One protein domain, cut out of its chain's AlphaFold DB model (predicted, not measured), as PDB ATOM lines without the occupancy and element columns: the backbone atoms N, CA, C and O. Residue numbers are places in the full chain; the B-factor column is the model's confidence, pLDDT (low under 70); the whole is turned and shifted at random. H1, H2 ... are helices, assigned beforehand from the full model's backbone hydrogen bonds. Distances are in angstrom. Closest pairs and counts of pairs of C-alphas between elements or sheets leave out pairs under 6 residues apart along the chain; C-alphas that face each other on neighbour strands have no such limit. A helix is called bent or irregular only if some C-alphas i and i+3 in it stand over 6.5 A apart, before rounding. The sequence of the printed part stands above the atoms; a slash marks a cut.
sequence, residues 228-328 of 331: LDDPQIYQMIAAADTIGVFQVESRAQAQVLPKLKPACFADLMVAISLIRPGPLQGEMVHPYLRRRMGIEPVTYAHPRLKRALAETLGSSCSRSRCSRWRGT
ATOM      1  N   LEU A 228     -50.428  61.024  14.178       90.19
ATOM      2  CA  LEU A 228     -51.737  61.449  14.686       90.19
ATOM      3  C   LEU A 228     -52.130  60.727  15.984       90.19
ATOM      4  O   LEU A 228     -53.315  60.623  16.290       90.19
ATOM      5  N   ASP A 229     -51.180  60.171  16.729       91.69
ATOM      6  CA  ASP A 229     -51.425  59.265  17.858       91.69
ATOM      7  C   ASP A 229     -50.866  59.757  19.202       91.69
ATOM      8  O   ASP A 229     -50.946  59.029  20.189       91.69
ATOM      9  N   ASP A 230     -50.380  61.000  19.279       95.06
ATOM     10  CA  ASP A 230     -49.868  61.572  20.527       95.06
ATOM     11  C   ASP A 230     -50.989  61.744  21.581       95.06
ATOM     12  O   ASP A 230     -51.867  62.606  21.427       95.06
ATOM     13  N   PRO A 231     -50.967  60.974  22.690       95.12
ATOM     14  CA  PRO A 231     -51.999  61.042  23.718       95.12
ATOM     15  C   PRO A 231     -52.035  62.387  24.454       95.12
ATOM     16  O   PRO A 231     -53.096  62.757  24.962       95.12
ATOM     17  N   GLN A 232     -50.926  63.130  24.523       96.56
ATOM     18  CA  GLN A 232     -50.866  64.416  25.224       96.56
ATOM     19  C   GLN A 232     -51.697  65.479  24.500       96.56
ATOM     20  O   GLN A 232     -52.435  66.226  25.143       96.56
ATOM     21  N   ILE A 233     -51.671  65.480  23.163       95.88
ATOM     22  CA  ILE A 233     -52.499  66.372  22.338       95.88
ATOM     23  C   ILE A 233     -53.985  66.106  22.600       95.88
ATOM     24  O   ILE A 233     -54.770  67.032  22.813       95.88
ATOM     25  N   TYR A 234     -54.387  64.834  22.636       96.50
ATOM     26  CA  TYR A 234     -55.776  64.464  22.903       96.50
ATOM     27  C   TYR A 234     -56.220  64.827  24.322       96.50
ATOM     28  O   TYR A 234     -57.344  65.295  24.505       96.50
ATOM     29  N   GLN A 235     -55.342  64.680  25.317       96.81
ATOM     30  CA  GLN A 235     -55.611  65.102  26.694       96.81
ATOM     31  C   GLN A 235     -55.782  66.621  26.808       96.81
ATOM     32  O   GLN A 235     -56.747  67.069  27.429       96.81
ATOM     33  N   MET A 236     -54.912  67.403  26.164       97.56
ATOM     34  CA  MET A 236     -55.012  68.866  26.091       97.56
ATOM     35  C   MET A 236     -56.351  69.297  25.471       97.56
ATOM     36  O   MET A 236     -57.103  70.079  26.058       97.56
ATOM     37  N   ILE A 237     -56.717  68.705  24.329       96.94
ATOM     38  CA  ILE A 237     -57.990  69.000  23.661       96.94
ATOM     39  C   ILE A 237     -59.182  68.574  24.530       96.94
ATOM     40  O   ILE A 237     -60.161  69.312  24.634       96.94
ATOM     41  N   ALA A 238     -59.121  67.411  25.184       96.19
ATOM     42  CA  ALA A 238     -60.166  66.945  26.095       96.19
ATOM     43  C   ALA A 238     -60.331  67.863  27.319       96.19
ATOM     44  O   ALA A 238     -61.443  68.001  27.822       96.19
ATOM     45  N   ALA A 239     -59.266  68.526  27.770       96.62
ATOM     46  CA  ALA A 239     -59.322  69.546  28.815       96.62
ATOM     47  C   ALA A 239     -59.883  70.898  28.327       96.62
ATOM     48  O   ALA A 239     -60.043  71.810  29.135       96.62
ATOM     49  N   ALA A 240     -60.224  71.016  27.036       96.25
ATOM     50  CA  ALA A 240     -60.608  72.259  26.365       96.25
ATOM     51  C   ALA A 240     -59.527  73.355  26.413       96.25
ATOM     52  O   ALA A 240     -59.843  74.539  26.295       96.25
ATOM     53  N   ASP A 241     -58.258  72.960  26.531       96.88
ATOM     54  CA  ASP A 241     -57.118  73.860  26.377       96.88
ATOM     55  C   ASP A 241     -56.792  74.015  24.884       96.88
ATOM     56  O   ASP A 241     -55.885  73.393  24.337       96.88
ATOM     57  N   THR A 242     -57.660  74.740  24.174       96.00
ATOM     58  CA  THR A 242     -57.656  74.810  22.702       96.00
ATOM     59  C   THR A 242     -57.501  76.222  22.145       96.00
ATOM     60  O   THR A 242     -57.768  76.449  20.963       96.00
ATOM     61  N   ILE A 243     -57.061  77.183  22.962       95.31
ATOM     62  CA  ILE A 243     -56.755  78.540  22.488       95.31
ATOM     63  C   ILE A 243     -55.621  78.456  21.457       95.31
ATOM     64  O   ILE A 243     -54.554  77.924  21.746       95.31
ATOM     65  N   GLY A 244     -55.857  78.956  20.239       91.94
ATOM     66  CA  GLY A 244     -54.903  78.862  19.132       91.94
ATOM     67  C   GLY A 244     -54.926  77.528  18.373       91.94
ATOM     68  O   GLY A 244     -54.176  77.364  17.410       91.94
ATOM     69  N   VAL A 245     -55.797  76.579  18.743       94.56
ATOM     70  CA  VAL A 245     -55.927  75.287  18.055       94.56
ATOM     71  C   VAL A 245     -57.033  75.360  17.000       94.56
ATOM     72  O   VAL A 245     -58.227  75.496  17.292       94.56
ATOM     73  N   PHE A 246     -56.631  75.242  15.734       93.81
ATOM     74  CA  PHE A 246     -57.513  75.419  14.582       93.81
ATOM     75  C   PHE A 246     -58.777  74.538  14.646       93.81
ATOM     76  O   PHE A 246     -58.717  73.347  14.929       93.81
ATOM     77  N   GLN A 247     -59.936  75.137  14.342       91.81
ATOM     78  CA  GLN A 247     -61.284  74.533  14.339       91.81
ATOM     79  C   GLN A 247     -61.864  74.066  15.686       91.81
ATOM     80  O   GLN A 247     -63.080  73.865  15.760       91.81
ATOM     81  N   VAL A 248     -61.063  73.944  16.746       94.12
ATOM     82  CA  VAL A 248     -61.519  73.480  18.072       94.12
ATOM     83  C   VAL A 248     -61.411  74.535  19.182       94.12
ATOM     84  O   VAL A 248     -61.755  74.259  20.326       94.12
ATOM     85  N   GLU A 249     -61.034  75.767  18.839       94.56
ATOM     86  CA  GLU A 249     -60.938  76.907  19.767       94.56
ATOM     87  C   GLU A 249     -62.297  77.482  20.217       94.56
ATOM     88  O   GLU A 249     -62.429  78.029  21.309       94.56
ATOM     89  N   SER A 250     -63.336  77.401  19.376       93.25
ATOM     90  CA  SER A 250     -64.588  78.134  19.626       93.25
ATOM     91  C   SER A 250     -65.247  77.774  20.966       93.25
ATOM     92  O   SER A 250     -65.212  76.624  21.402       93.25
ATOM     93  N   ARG A 251     -65.982  78.720  21.569       92.19
ATOM     94  CA  ARG A 251     -66.722  78.490  22.826       92.19
ATOM     95  C   ARG A 251     -67.636  77.259  22.776       92.19
ATOM     96  O   ARG A 251     -67.744  76.536  23.762       92.19
ATOM     97  N   ALA A 252     -68.289  77.017  21.638       91.25
ATOM     98  CA  ALA A 252     -69.143  75.846  21.453       91.25
ATOM     99  C   ALA A 252     -68.339  74.533  21.478       91.25
ATOM    100  O   ALA A 252     -68.789  73.556  22.072       91.25
ATOM    101  N   GLN A 253     -67.135  74.523  20.896       93.44
ATOM    102  CA  GLN A 253     -66.218  73.382  20.976       93.44
ATOM    103  C   GLN A 253     -65.711  73.182  22.406       93.44
ATOM    104  O   GLN A 253     -65.854  72.089  22.947       93.44
ATOM    105  N   ALA A 254     -65.236  74.242  23.064       93.56
ATOM    106  CA  ALA A 254     -64.731  74.183  24.439       93.56
ATOM    107  C   ALA A 254     -65.757  73.621  25.448       93.56
ATOM    108  O   ALA A 254     -65.391  72.971  26.421       93.56
ATOM    109  N   GLN A 255     -67.061  73.801  25.209       92.00
ATOM    110  CA  GLN A 255     -68.123  73.211  26.041       92.00
ATOM    111  C   GLN A 255     -68.370  71.715  25.788       92.00
ATOM    112  O   GLN A 255     -68.948  71.023  26.633       92.00
ATOM    113  N   VAL A 256     -68.001  71.225  24.606       92.06
ATOM    114  CA  VAL A 256     -68.302  69.873  24.122       92.06
ATOM    115  C   VAL A 256     -67.115  68.942  24.322       92.06
ATOM    116  O   VAL A 256     -67.319  67.800  24.736       92.06
ATOM    117  N   LEU A 257     -65.890  69.422  24.102       95.00
ATOM    118  CA  LEU A 257     -64.664  68.626  24.198       95.00
ATOM    119  C   LEU A 257     -64.501  67.901  25.550       95.00
ATOM    120  O   LEU A 257     -64.259  66.693  25.512       95.00
ATOM    121  N   PRO A 258     -64.761  68.519  26.725       94.31
ATOM    122  CA  PRO A 258     -64.629  67.829  28.016       94.31
ATOM    123  C   PRO A 258     -65.635  66.699  28.238       94.31
ATOM    124  O   PRO A 258     -65.392  65.781  29.022       94.31
ATOM    125  N   LYS A 259     -66.775  66.750  27.540       92.94
ATOM    126  CA  LYS A 259     -67.807  65.702  27.568       92.94
ATOM    127  C   LYS A 259     -67.506  64.607  26.552       92.94
ATOM    128  O   LYS A 259     -67.746  63.435  26.818       92.94
ATOM    129  N   LEU A 260     -66.995  65.002  25.387       92.62
ATOM    130  CA  LEU A 260     -66.629  64.107  24.296       92.62
ATOM    131  C   LEU A 260     -65.401  63.254  24.639       92.62
ATOM    132  O   LEU A 260     -65.375  62.072  24.292       92.62
ATOM    133  N   LYS A 261     -64.416  63.869  25.308       94.25
ATOM    134  CA  LYS A 261     -63.090  63.322  25.622       94.25
ATOM    135  C   LYS A 261     -62.464  62.629  24.402       94.25
ATOM    136  O   LYS A 261     -62.423  61.394  24.365       94.25
ATOM    137  N   PRO A 262     -62.054  63.398  23.373       94.12
ATOM    138  CA  PRO A 262     -61.375  62.825  22.219       94.12
ATOM    139  C   PRO A 262     -60.130  62.057  22.657       94.12
ATOM    140  O   PRO A 262     -59.359  62.573  23.458       94.12
ATOM    141  N   ALA A 263     -59.947  60.844  22.139       93.25
ATOM    142  CA  ALA A 263     -58.773  60.010  22.419       93.25
ATOM    143  C   ALA A 263     -58.033  59.576  21.143       93.25
ATOM    144  O   ALA A 263     -56.985  58.943  21.219       93.25
ATOM    145  N   CYS A 264     -58.591  59.881  19.971       91.38
ATOM    146  CA  CYS A 264     -57.998  59.582  18.676       91.38
ATOM    147  C   CYS A 264     -58.481  60.571  17.607       91.38
ATOM    148  O   CYS A 264     -59.436  61.330  17.807       91.38
ATOM    149  N   PHE A 265     -57.858  60.522  16.430       89.19
ATOM    150  CA  PHE A 265     -58.159  61.426  15.319       89.19
ATOM    151  C   PHE A 265     -59.627  61.354  14.865       89.19
ATOM    152  O   PHE A 265     -60.245  62.372  14.545       89.19
ATOM    153  N   ALA A 266     -60.227  60.158  14.899       86.56
ATOM    154  CA  ALA A 266     -61.632  59.970  14.547       86.56
ATOM    155  C   ALA A 266     -62.576  60.746  15.484       86.56
ATOM    156  O   ALA A 266     -63.550  61.341  15.014       86.56
ATOM    157  N   ASP A 267     -62.263  60.826  16.783       89.88
ATOM    158  CA  ASP A 267     -63.058  61.609  17.731       89.88
ATOM    159  C   ASP A 267     -62.985  63.116  17.430       89.88
ATOM    160  O   ASP A 267     -63.998  63.811  17.543       89.88
ATOM    161  N   LEU A 268     -61.828  63.630  16.988       90.44
ATOM    162  CA  LEU A 268     -61.685  65.033  16.569       90.44
ATOM    163  C   LEU A 268     -62.519  65.342  15.325       90.44
ATOM    164  O   LEU A 268     -63.219  66.359  15.282       90.44
ATOM    165  N   MET A 269     -62.517  64.444  14.335       87.62
ATOM    166  CA  MET A 269     -63.385  64.582  13.162       87.62
ATOM    167  C   MET A 269     -64.864  64.652  13.559       87.62
ATOM    168  O   MET A 269     -65.629  65.432  12.975       87.62
ATOM    169  N   VAL A 270     -65.279  63.865  14.557       87.44
ATOM    170  CA  VAL A 270     -66.642  63.909  15.098       87.44
ATOM    171  C   VAL A 270     -66.905  65.228  15.830       87.44
ATOM    172  O   VAL A 270     -67.926  65.855  15.550       87.44
ATOM    173  N   ALA A 271     -65.985  65.706  16.674       89.31
ATOM    174  CA  ALA A 271     -66.103  66.990  17.378       89.31
ATOM    175  C   ALA A 271     -66.359  68.156  16.412       89.31
ATOM    176  O   ALA A 271     -67.319  68.919  16.543       89.31
ATOM    177  N   ILE A 272     -65.528  68.253  15.375       89.62
ATOM    178  CA  ILE A 272     -65.621  69.282  14.335       89.62
ATOM    179  C   ILE A 272     -66.904  69.130  13.506       89.62
ATOM    180  O   ILE A 272     -67.464  70.117  13.022       89.62
ATOM    181  N   SER A 273     -67.384  67.902  13.317       86.25
ATOM    182  CA  SER A 273     -68.614  67.642  12.566       86.25
ATOM    183  C   SER A 273     -69.874  67.982  13.362       86.25
ATOM    184  O   SER A 273     -70.827  68.474  12.764       86.25
ATOM    185  N   LEU A 274     -69.879  67.750  14.680       85.12
ATOM    186  CA  LEU A 274     -71.009  68.013  15.579       85.12
ATOM    187  C   LEU A 274     -71.318  69.507  15.704       85.12
ATOM    188  O   LEU A 274     -72.483  69.898  15.726       85.12
ATOM    189  N   ILE A 275     -70.289  70.351  15.758       85.19
ATOM    190  CA  ILE A 275     -70.442  71.803  15.929       85.19
ATOM    191  C   ILE A 275     -70.563  72.477  14.564       85.19
ATOM    192  O   ILE A 275     -69.711  73.243  14.119       85.19
ATOM    193  N   ARG A 276     -71.651  72.140  13.867       82.19
ATOM    194  CA  ARG A 276     -72.044  72.717  12.576       82.19
ATOM    195  C   ARG A 276     -73.548  73.008  12.570       82.19
ATOM    196  O   ARG A 276     -74.290  72.307  13.258       82.19
ATOM    197  N   PRO A 277     -74.033  73.972  11.764       72.44
ATOM    198  CA  PRO A 277     -75.446  74.361  11.764       72.44
ATOM    199  C   PRO A 277     -76.422  73.190  11.570       72.44
ATOM    200  O   PRO A 277     -77.420  73.114  12.273       72.44
ATOM    201  N   GLY A 278     -76.109  72.240  10.682       74.94
ATOM    202  CA  GLY A 278     -76.975  71.084  10.414       74.94
ATOM    203  C   GLY A 278     -77.184  70.174  11.635       74.94
ATOM    204  O   GLY A 278     -78.320  70.005  12.062       74.94
ATOM    205  N   PRO A 279     -76.122  69.593  12.223       72.81
ATOM    206  CA  PRO A 279     -76.248  68.771  13.430       72.81
ATOM    207  C   PRO A 279     -76.795  69.512  14.658       72.81
ATOM    208  O   PRO A 279     -77.478  68.888  15.469       72.81
ATOM    209  N   LEU A 280     -76.537  70.821  14.783       71.88
ATOM    210  CA  LEU A 280     -77.136  71.654  15.832       71.88
ATOM    211  C   LEU A 280     -78.657  71.770  15.656       71.88
ATOM    212  O   LEU A 280     -79.392  71.566  16.614       71.88
ATOM    213  N   GLN A 281     -79.125  72.024  14.431       70.50
ATOM    214  CA  GLN A 281     -80.556  72.074  14.101       70.50
ATOM    215  C   GLN A 281     -81.237  70.703  14.201       70.50
ATOM    216  O   GLN A 281     -82.419  70.630  14.509       70.50
ATOM    217  N   GLY A 282     -80.502  69.617  13.953       68.75
ATOM    218  CA  GLY A 282     -81.002  68.246  14.090       68.75
ATOM    219  C   GLY A 282     -80.961  67.689  15.516       68.75
ATOM    220  O   GLY A 282     -81.109  66.480  15.672       68.75
ATOM    221  N   GLU A 283     -80.670  68.520  16.526       76.50
ATOM    222  CA  GLU A 283     -80.550  68.145  17.948       76.50
ATOM    223  C   GLU A 283     -79.628  66.937  18.210       76.50
ATOM    224  O   GLU A 283     -79.775  66.192  19.176       76.50
ATOM    225  N   MET A 284     -78.628  66.736  17.349       76.88
ATOM    226  CA  MET A 284     -77.839  65.499  17.312       76.88
ATOM    227  C   MET A 284     -76.724  65.451  18.355       76.88
ATOM    228  O   MET A 284     -76.213  64.378  18.685       76.88
ATOM    229  N   VAL A 285     -76.338  66.620  18.866       83.81
ATOM    230  CA  VAL A 285     -75.194  66.782  19.765       83.81
ATOM    231  C   VAL A 285     -75.454  66.119  21.114       83.81
ATOM    232  O   VAL A 285     -74.626  65.344  21.591       83.81
ATOM    233  N   HIS A 286     -76.621  66.359  21.716       85.94
ATOM    234  CA  HIS A 286     -76.945  65.810  23.034       85.94
ATOM    235  C   HIS A 286     -77.077  64.276  23.046       85.94
ATOM    236  O   HIS A 286     -76.444  63.662  23.907       85.94
ATOM    237  N   PRO A 287     -77.814  63.627  22.118       86.94
ATOM    238  CA  PRO A 287     -77.872  62.167  22.040       86.94
ATOM    239  C   PRO A 287     -76.496  61.531  21.847       86.94
ATOM    240  O   PRO A 287     -76.165  60.565  22.531       86.94
ATOM    241  N   TYR A 288     -75.665  62.098  20.964       88.50
ATOM    242  CA  TYR A 288     -74.311  61.594  20.755       88.50
ATOM    243  C   TYR A 288     -73.485  61.646  22.049       88.50
ATOM    244  O   TYR A 288     -72.894  60.643  22.448       88.50
ATOM    245  N   LEU A 289     -73.489  62.788  22.746       89.62
ATOM    246  CA  LEU A 289     -72.742  62.951  23.994       89.62
ATOM    247  C   LEU A 289     -73.252  62.034  25.111       89.62
ATOM    248  O   LEU A 289     -72.439  61.440  25.813       89.62
ATOM    249  N   ARG A 290     -74.572  61.867  25.273       89.81
ATOM    250  CA  ARG A 290     -75.133  60.941  26.275       89.81
ATOM    251  C   ARG A 290     -74.682  59.505  26.037       89.81
ATOM    252  O   ARG A 290     -74.298  58.832  26.988       89.81
ATOM    253  N   ARG A 291     -74.676  59.058  24.779       90.75
ATOM    254  CA  ARG A 291     -74.193  57.722  24.404       90.75
ATOM    255  C   ARG A 291     -72.696  57.572  24.626       90.75
ATOM    256  O   ARG A 291     -72.262  56.566  25.175       90.75
ATOM    257  N   ARG A 292     -71.910  58.592  24.268       89.50
ATOM    258  CA  ARG A 292     -70.460  58.616  24.505       89.50
ATOM    259  C   ARG A 292     -70.120  58.539  25.996       89.50
ATOM    260  O   ARG A 292     -69.175  57.857  26.364       89.50
ATOM    261  N   MET A 293     -70.908  59.196  26.846       88.25
ATOM    262  CA  MET A 293     -70.767  59.158  28.307       88.25
ATOM    263  C   MET A 293     -71.376  57.901  28.954       88.25
ATOM    264  O   MET A 293     -71.340  57.778  30.174       88.25
ATOM    265  N   GLY A 294     -71.967  56.988  28.175       88.31
ATOM    266  CA  GLY A 294     -72.612  55.776  28.694       88.31
ATOM    267  C   GLY A 294     -73.940  56.010  29.428       88.31
ATOM    268  O   GLY A 294     -74.448  55.094  30.063       88.31
ATOM    269  N   ILE A 295     -74.517  57.213  29.341       91.06
ATOM    270  CA  ILE A 295     -75.810  57.564  29.957       91.06
ATOM    271  C   ILE A 295     -76.972  56.924  29.183       91.06
ATOM    272  O   ILE A 295     -77.994  56.569  29.761       91.06
ATOM    273  N   GLU A 296     -76.824  56.791  27.865       90.19
ATOM    274  CA  GLU A 296     -77.825  56.217  26.963       90.19
ATOM    275  C   GLU A 296     -77.196  55.041  26.192       90.19
ATOM    276  O   GLU A 296     -76.074  55.183  25.697       90.19
ATOM    277  N   PRO A 297     -77.873  53.886  26.053       89.56
ATOM    278  CA  PRO A 297     -77.344  52.777  25.271       89.56
ATOM    279  C   PRO A 297     -77.276  53.136  23.782       89.56
ATOM    280  O   PRO A 297     -78.155  53.805  23.233       89.56
ATOM    281  N   VAL A 298     -76.244  52.645  23.096       89.25
ATOM    282  CA  VAL A 298     -76.125  52.808  21.644       89.25
ATOM    283  C   VAL A 298     -77.129  51.894  20.952       89.25
ATOM    284  O   VAL A 298     -77.004  50.669  20.990       89.25
ATOM    285  N   THR A 299     -78.105  52.493  20.279       86.06
ATOM    286  CA  THR A 299     -79.111  51.778  19.492       86.06
ATOM    287  C   THR A 299     -78.934  52.061  18.004       86.06
ATOM    288  O   THR A 299     -78.471  53.126  17.590       86.06
ATOM    289  N   TYR A 300     -79.296  51.079  17.181       85.31
ATOM    290  CA  TYR A 300     -79.282  51.192  15.727       85.31
ATOM    291  C   TYR A 300     -80.669  50.837  15.208       85.31
ATOM    292  O   TYR A 300     -81.216  49.808  15.595       85.31
ATOM    293  N   ALA A 301     -81.206  51.639  14.288       82.62
ATOM    294  CA  ALA A 301     -82.522  51.369  13.703       82.62
ATOM    295  C   ALA A 301     -82.569  50.042  12.917       82.62
ATOM    296  O   ALA A 301     -83.631  49.455  12.755       82.62
ATOM    297  N   HIS A 302     -81.420  49.559  12.426       86.00
ATOM    298  CA  HIS A 302     -81.307  48.284  11.722       86.00
ATOM    299  C   HIS A 302     -79.868  47.731  11.823       86.00
ATOM    300  O   HIS A 302     -78.922  48.513  11.703       86.00
ATOM    301  N   PRO A 303     -79.645  46.402  11.930       86.69
ATOM    302  CA  PRO A 303     -78.305  45.794  11.983       86.69
ATOM    303  C   PRO A 303     -77.317  46.239  10.885       86.69
ATOM    304  O   PRO A 303     -76.163  46.539  11.180       86.69
ATOM    305  N   ARG A 304     -77.768  46.373   9.626       86.31
ATOM    306  CA  ARG A 304     -76.979  46.909   8.497       86.31
ATOM    307  C   ARG A 304     -76.422  48.321   8.733       86.31
ATOM    308  O   ARG A 304     -75.402  48.664   8.145       86.31
ATOM    309  N   LEU A 305     -77.046  49.125   9.596       81.31
ATOM    310  CA  LEU A 305     -76.570  50.471   9.931       81.31
ATOM    311  C   LEU A 305     -75.406  50.464  10.922       81.31
ATOM    312  O   LEU A 305     -74.679  51.454  10.989       81.31
ATOM    313  N   LYS A 306     -75.187  49.362  11.652       83.31
ATOM    314  CA  LYS A 306     -74.133  49.273  12.670       83.31
ATOM    315  C   LYS A 306     -72.764  49.614  12.089       83.31
ATOM    316  O   LYS A 306     -72.068  50.451  12.642       83.31
ATOM    317  N   ARG A 307     -72.408  49.050  10.930       82.12
ATOM    318  CA  ARG A 307     -71.110  49.316  10.284       82.12
ATOM    319  C   ARG A 307     -70.940  50.784   9.870       82.12
ATOM    320  O   ARG A 307     -69.843  51.313   9.958       82.12
ATOM    321  N   ALA A 308     -72.005  51.441   9.412       76.62
ATOM    322  CA  ALA A 308     -71.931  52.823   8.935       76.62
ATOM    323  C   ALA A 308     -71.976  53.863  10.070       76.62
ATOM    324  O   ALA A 308     -71.408  54.945   9.923       76.62
ATOM    325  N   LEU A 309     -72.659  53.544  11.177       82.19
ATOM    326  CA  LEU A 309     -72.936  54.462  12.287       82.19
ATOM    327  C   LEU A 309     -72.175  54.128  13.580       82.19
ATOM    328  O   LEU A 309     -72.411  54.787  14.591       82.19
ATOM    329  N   ALA A 310     -71.301  53.117  13.585       81.69
ATOM    330  CA  ALA A 310     -70.545  52.716  14.776       81.69
ATOM    331  C   ALA A 310     -69.729  53.882  15.353       81.69
ATOM    332  O   ALA A 310     -69.862  54.206  16.530       81.69
ATOM    333  N   GLU A 311     -68.959  54.566  14.504       74.31
ATOM    334  CA  GLU A 311     -68.140  55.723  14.899       74.31
ATOM    335  C   GLU A 311     -68.968  56.927  15.358       74.31
ATOM    336  O   GLU A 311     -68.475  57.784  16.080       74.31
ATOM    337  N   THR A 312     -70.238  57.004  14.957       75.62
ATOM    338  CA  THR A 312     -71.150  58.069  15.378       75.62
ATOM    339  C   THR A 312     -72.140  57.608  16.448       75.62
ATOM    340  O   THR A 312     -73.136  58.287  16.689       75.62
ATOM    341  N   LEU A 313     -71.891  56.461  17.092       81.25
ATOM    342  CA  LEU A 313     -72.712  55.915  18.179       81.25
ATOM    343  C   LEU A 313     -74.211  55.860  17.822       81.25
ATOM    344  O   LEU A 313     -75.084  56.238  18.608       81.25
ATOM    345  N   GLY A 314     -74.517  55.442  16.592       72.44
ATOM    346  CA  GLY A 314     -75.892  55.335  16.090       72.44
ATOM    347  C   GLY A 314     -76.547  56.667  15.697       72.44
ATOM    348  O   GLY A 314     -77.675  56.664  15.210       72.44
ATOM    349  N   SER A 315     -75.867  57.806  15.862       67.81
ATOM    350  CA  SER A 315     -76.357  59.133  15.460       67.81
ATOM    351  C   SER A 315     -75.938  59.452  14.017       67.81
ATOM    352  O   SER A 315     -74.780  59.277  13.651       67.81
ATOM    353  N   SER A 316     -76.826  59.957  13.160       60.72
ATOM    354  CA  SER A 316     -76.513  60.303  11.756       60.72
ATOM    355  C   SER A 316     -75.751  61.638  11.602       60.72
ATOM    356  O   SER A 316     -76.229  62.589  10.999       60.72
ATOM    357  N   CYS A 317     -74.544  61.747  12.161       47.06
ATOM    358  CA  CYS A 317     -73.876  63.042  12.362       47.06
ATOM    359  C   CYS A 317     -73.213  63.672  11.109       47.06
ATOM    360  O   CYS A 317     -72.719  64.798  11.165       47.06
ATOM    361  N   SER A 318     -73.164  62.986   9.959       46.94
ATOM    362  CA  SER A 318     -72.534  63.542   8.749       46.94
ATOM    363  C   SER A 318     -73.215  63.123   7.445       46.94
ATOM    364  O   SER A 318     -73.635  61.977   7.270       46.94
ATOM    365  N   ARG A 319     -73.257  64.052   6.473       45.03
ATOM    366  CA  ARG A 319     -73.756  63.780   5.112       45.03
ATOM    367  C   ARG A 319     -72.973  62.652   4.407       45.03
ATOM    368  O   ARG A 319     -73.592  61.917   3.648       45.03
ATOM    369  N   SER A 320     -71.672  62.471   4.686       42.75
ATOM    370  CA  SER A 320     -70.836  61.379   4.130       42.75
ATOM    371  C   SER A 320     -71.210  59.986   4.632       42.75
ATOM    372  O   SER A 320     -71.043  59.008   3.911       42.75
ATOM    373  N   ARG A 321     -71.701  59.857   5.868       49.75
ATOM    374  CA  ARG A 321     -72.036  58.538   6.432       49.75
ATOM    375  C   ARG A 321     -73.464  58.120   6.083       49.75
ATOM    376  O   ARG A 321     -73.706  56.943   5.837       49.75
ATOM    377  N   CYS A 322     -74.368  59.088   5.905       43.22
ATOM    378  CA  CYS A 322     -75.672  58.854   5.273       43.22
ATOM    379  C   CYS A 322     -75.563  58.412   3.800       43.22
ATOM    380  O   CYS A 322     -76.419  57.663   3.337       43.22
ATOM    381  N   SER A 323     -74.539  58.832   3.041       40.62
ATOM    382  CA  SER A 323     -74.368  58.373   1.650       40.62
ATOM    383  C   SER A 323     -73.931  56.908   1.543       40.62
ATOM    384  O   SER A 323     -74.342  56.245   0.592       40.62
ATOM    385  N   ARG A 324     -73.227  56.354   2.549       45.69
ATOM    386  CA  ARG A 324     -72.897  54.912   2.632       45.69
ATOM    387  C   ARG A 324     -74.158  54.028   2.633       45.69
ATOM    388  O   ARG A 324     -74.104  52.892   2.186       45.69
ATOM    389  N   TRP A 325     -75.296  54.567   3.083       35.66
ATOM    390  CA  TRP A 325     -76.596  53.886   3.081       35.66
ATOM    391  C   TRP A 325     -77.300  53.898   1.711       35.66
ATOM    392  O   TRP A 325     -78.008  52.947   1.379       35.66
ATOM    393  N   ARG A 326     -77.081  54.932   0.884       32.41
ATOM    394  CA  ARG A 326     -77.688  55.019  -0.461       32.41
ATOM    395  C   ARG A 326     -77.006  54.094  -1.475       32.41
ATOM    396  O   ARG A 326     -77.694  53.531  -2.315       32.41
ATOM    397  N   GLY A 327     -75.697  53.863  -1.348       27.95
ATOM    398  CA  GLY A 327     -74.949  52.952  -2.232       27.95
ATOM    399  C   GLY A 327     -75.301  51.463  -2.076       27.95
ATOM    400  O   GLY A 327     -75.041  50.673  -2.975       27.95
ATOM    401  N   THR A 328     -75.933  51.066  -0.968       28.19
ATOM    402  CA  THR A 328     -76.298  49.665  -0.665       28.19
ATOM    403  C   THR A 328     -77.656  49.196  -1.215       28.19
ATOM    404  O   THR A 328     -78.083  48.093  -0.874       28.19
TER     405      THR A 328
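What this domain is: This is residues 228 to 328 of the 331 residues of the protein "Error-prone DNA polymerase" of Chloroflexi bacterium (UniProt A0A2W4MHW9). A body of short crossed helices, with H1 and H3 packed on H2 and H5 beside H2, makes one part of an elongated domain; a helical hairpin of H6 and H7 makes the other end. Little H4 sits at the edge of the body, close to the ends of H3 and H5. The printed part has 101 residues with seven named helices, H1 to H7 in order, and no named strand: the class is all helix. It is compact, with a radius of gyration of the C-alphas of 13.9 A, and spans 41 by 26 by 26 A.

Where its parts are: H1, residues 231 to 238, begins at C-alpha 231 (-51.999, 61.042, 23.718). H2, residues 251 to 260, is 14.5 A long and only just irregular: C-alphas 255 and 258 are 6.7 A apart. H3 is residues 265 to 274, 14.4 A; H4, 277 to 281; H5, 285 to 292. H6, residues 303 to 309, is only just irregular, with C-alphas 304 and 307 6.6 A apart. H7, residues 319 to 328, 15.5 A, ends at C-alpha 328 (-76.298, 49.665, -0.665).

How they stand to each other: H2 is the hub. H1 touches it, C-alphas of Ala 238 and Pro 258 closest at 4.9 A, at a steep tilt of 57 degrees. H3 touches it at 48 degrees, steep, with C-alphas of Leu 257 and Ala 271 closest at 7.2 A. H5 only just touches it, with 3 pairs of C-alphas within 8 A, the closest Leu 260 and Leu 289 at 6.2 A. H4 is close to H3 but not clearly touching, C-alphas of Leu 274 and Leu 280 closest at 7.1 A. H6 and H7 form a hairpin, C-alphas of Ala 308 and Arg 321 closest at 6.2 A, at 35.0 degrees, only just steep; H5 is apart from both. Every O i to N i+4 pair is within hydrogen-bond range in H1, H3, H4 and H5; in H2 3 of 6 are, in H6 1 of 3 beside 3 of 4 O i to N i+3 pairs, in H7 2 of 6 beside 3 of 7.

The domain as a whole: The C-alphas farthest apart, Ile 243 and Thr 328, are 41.9 A apart. The printed part has no cut; the link from H1 to H2, 12 residues, is long. Confidence is under 70 at residue 282 and residues 315 to 328.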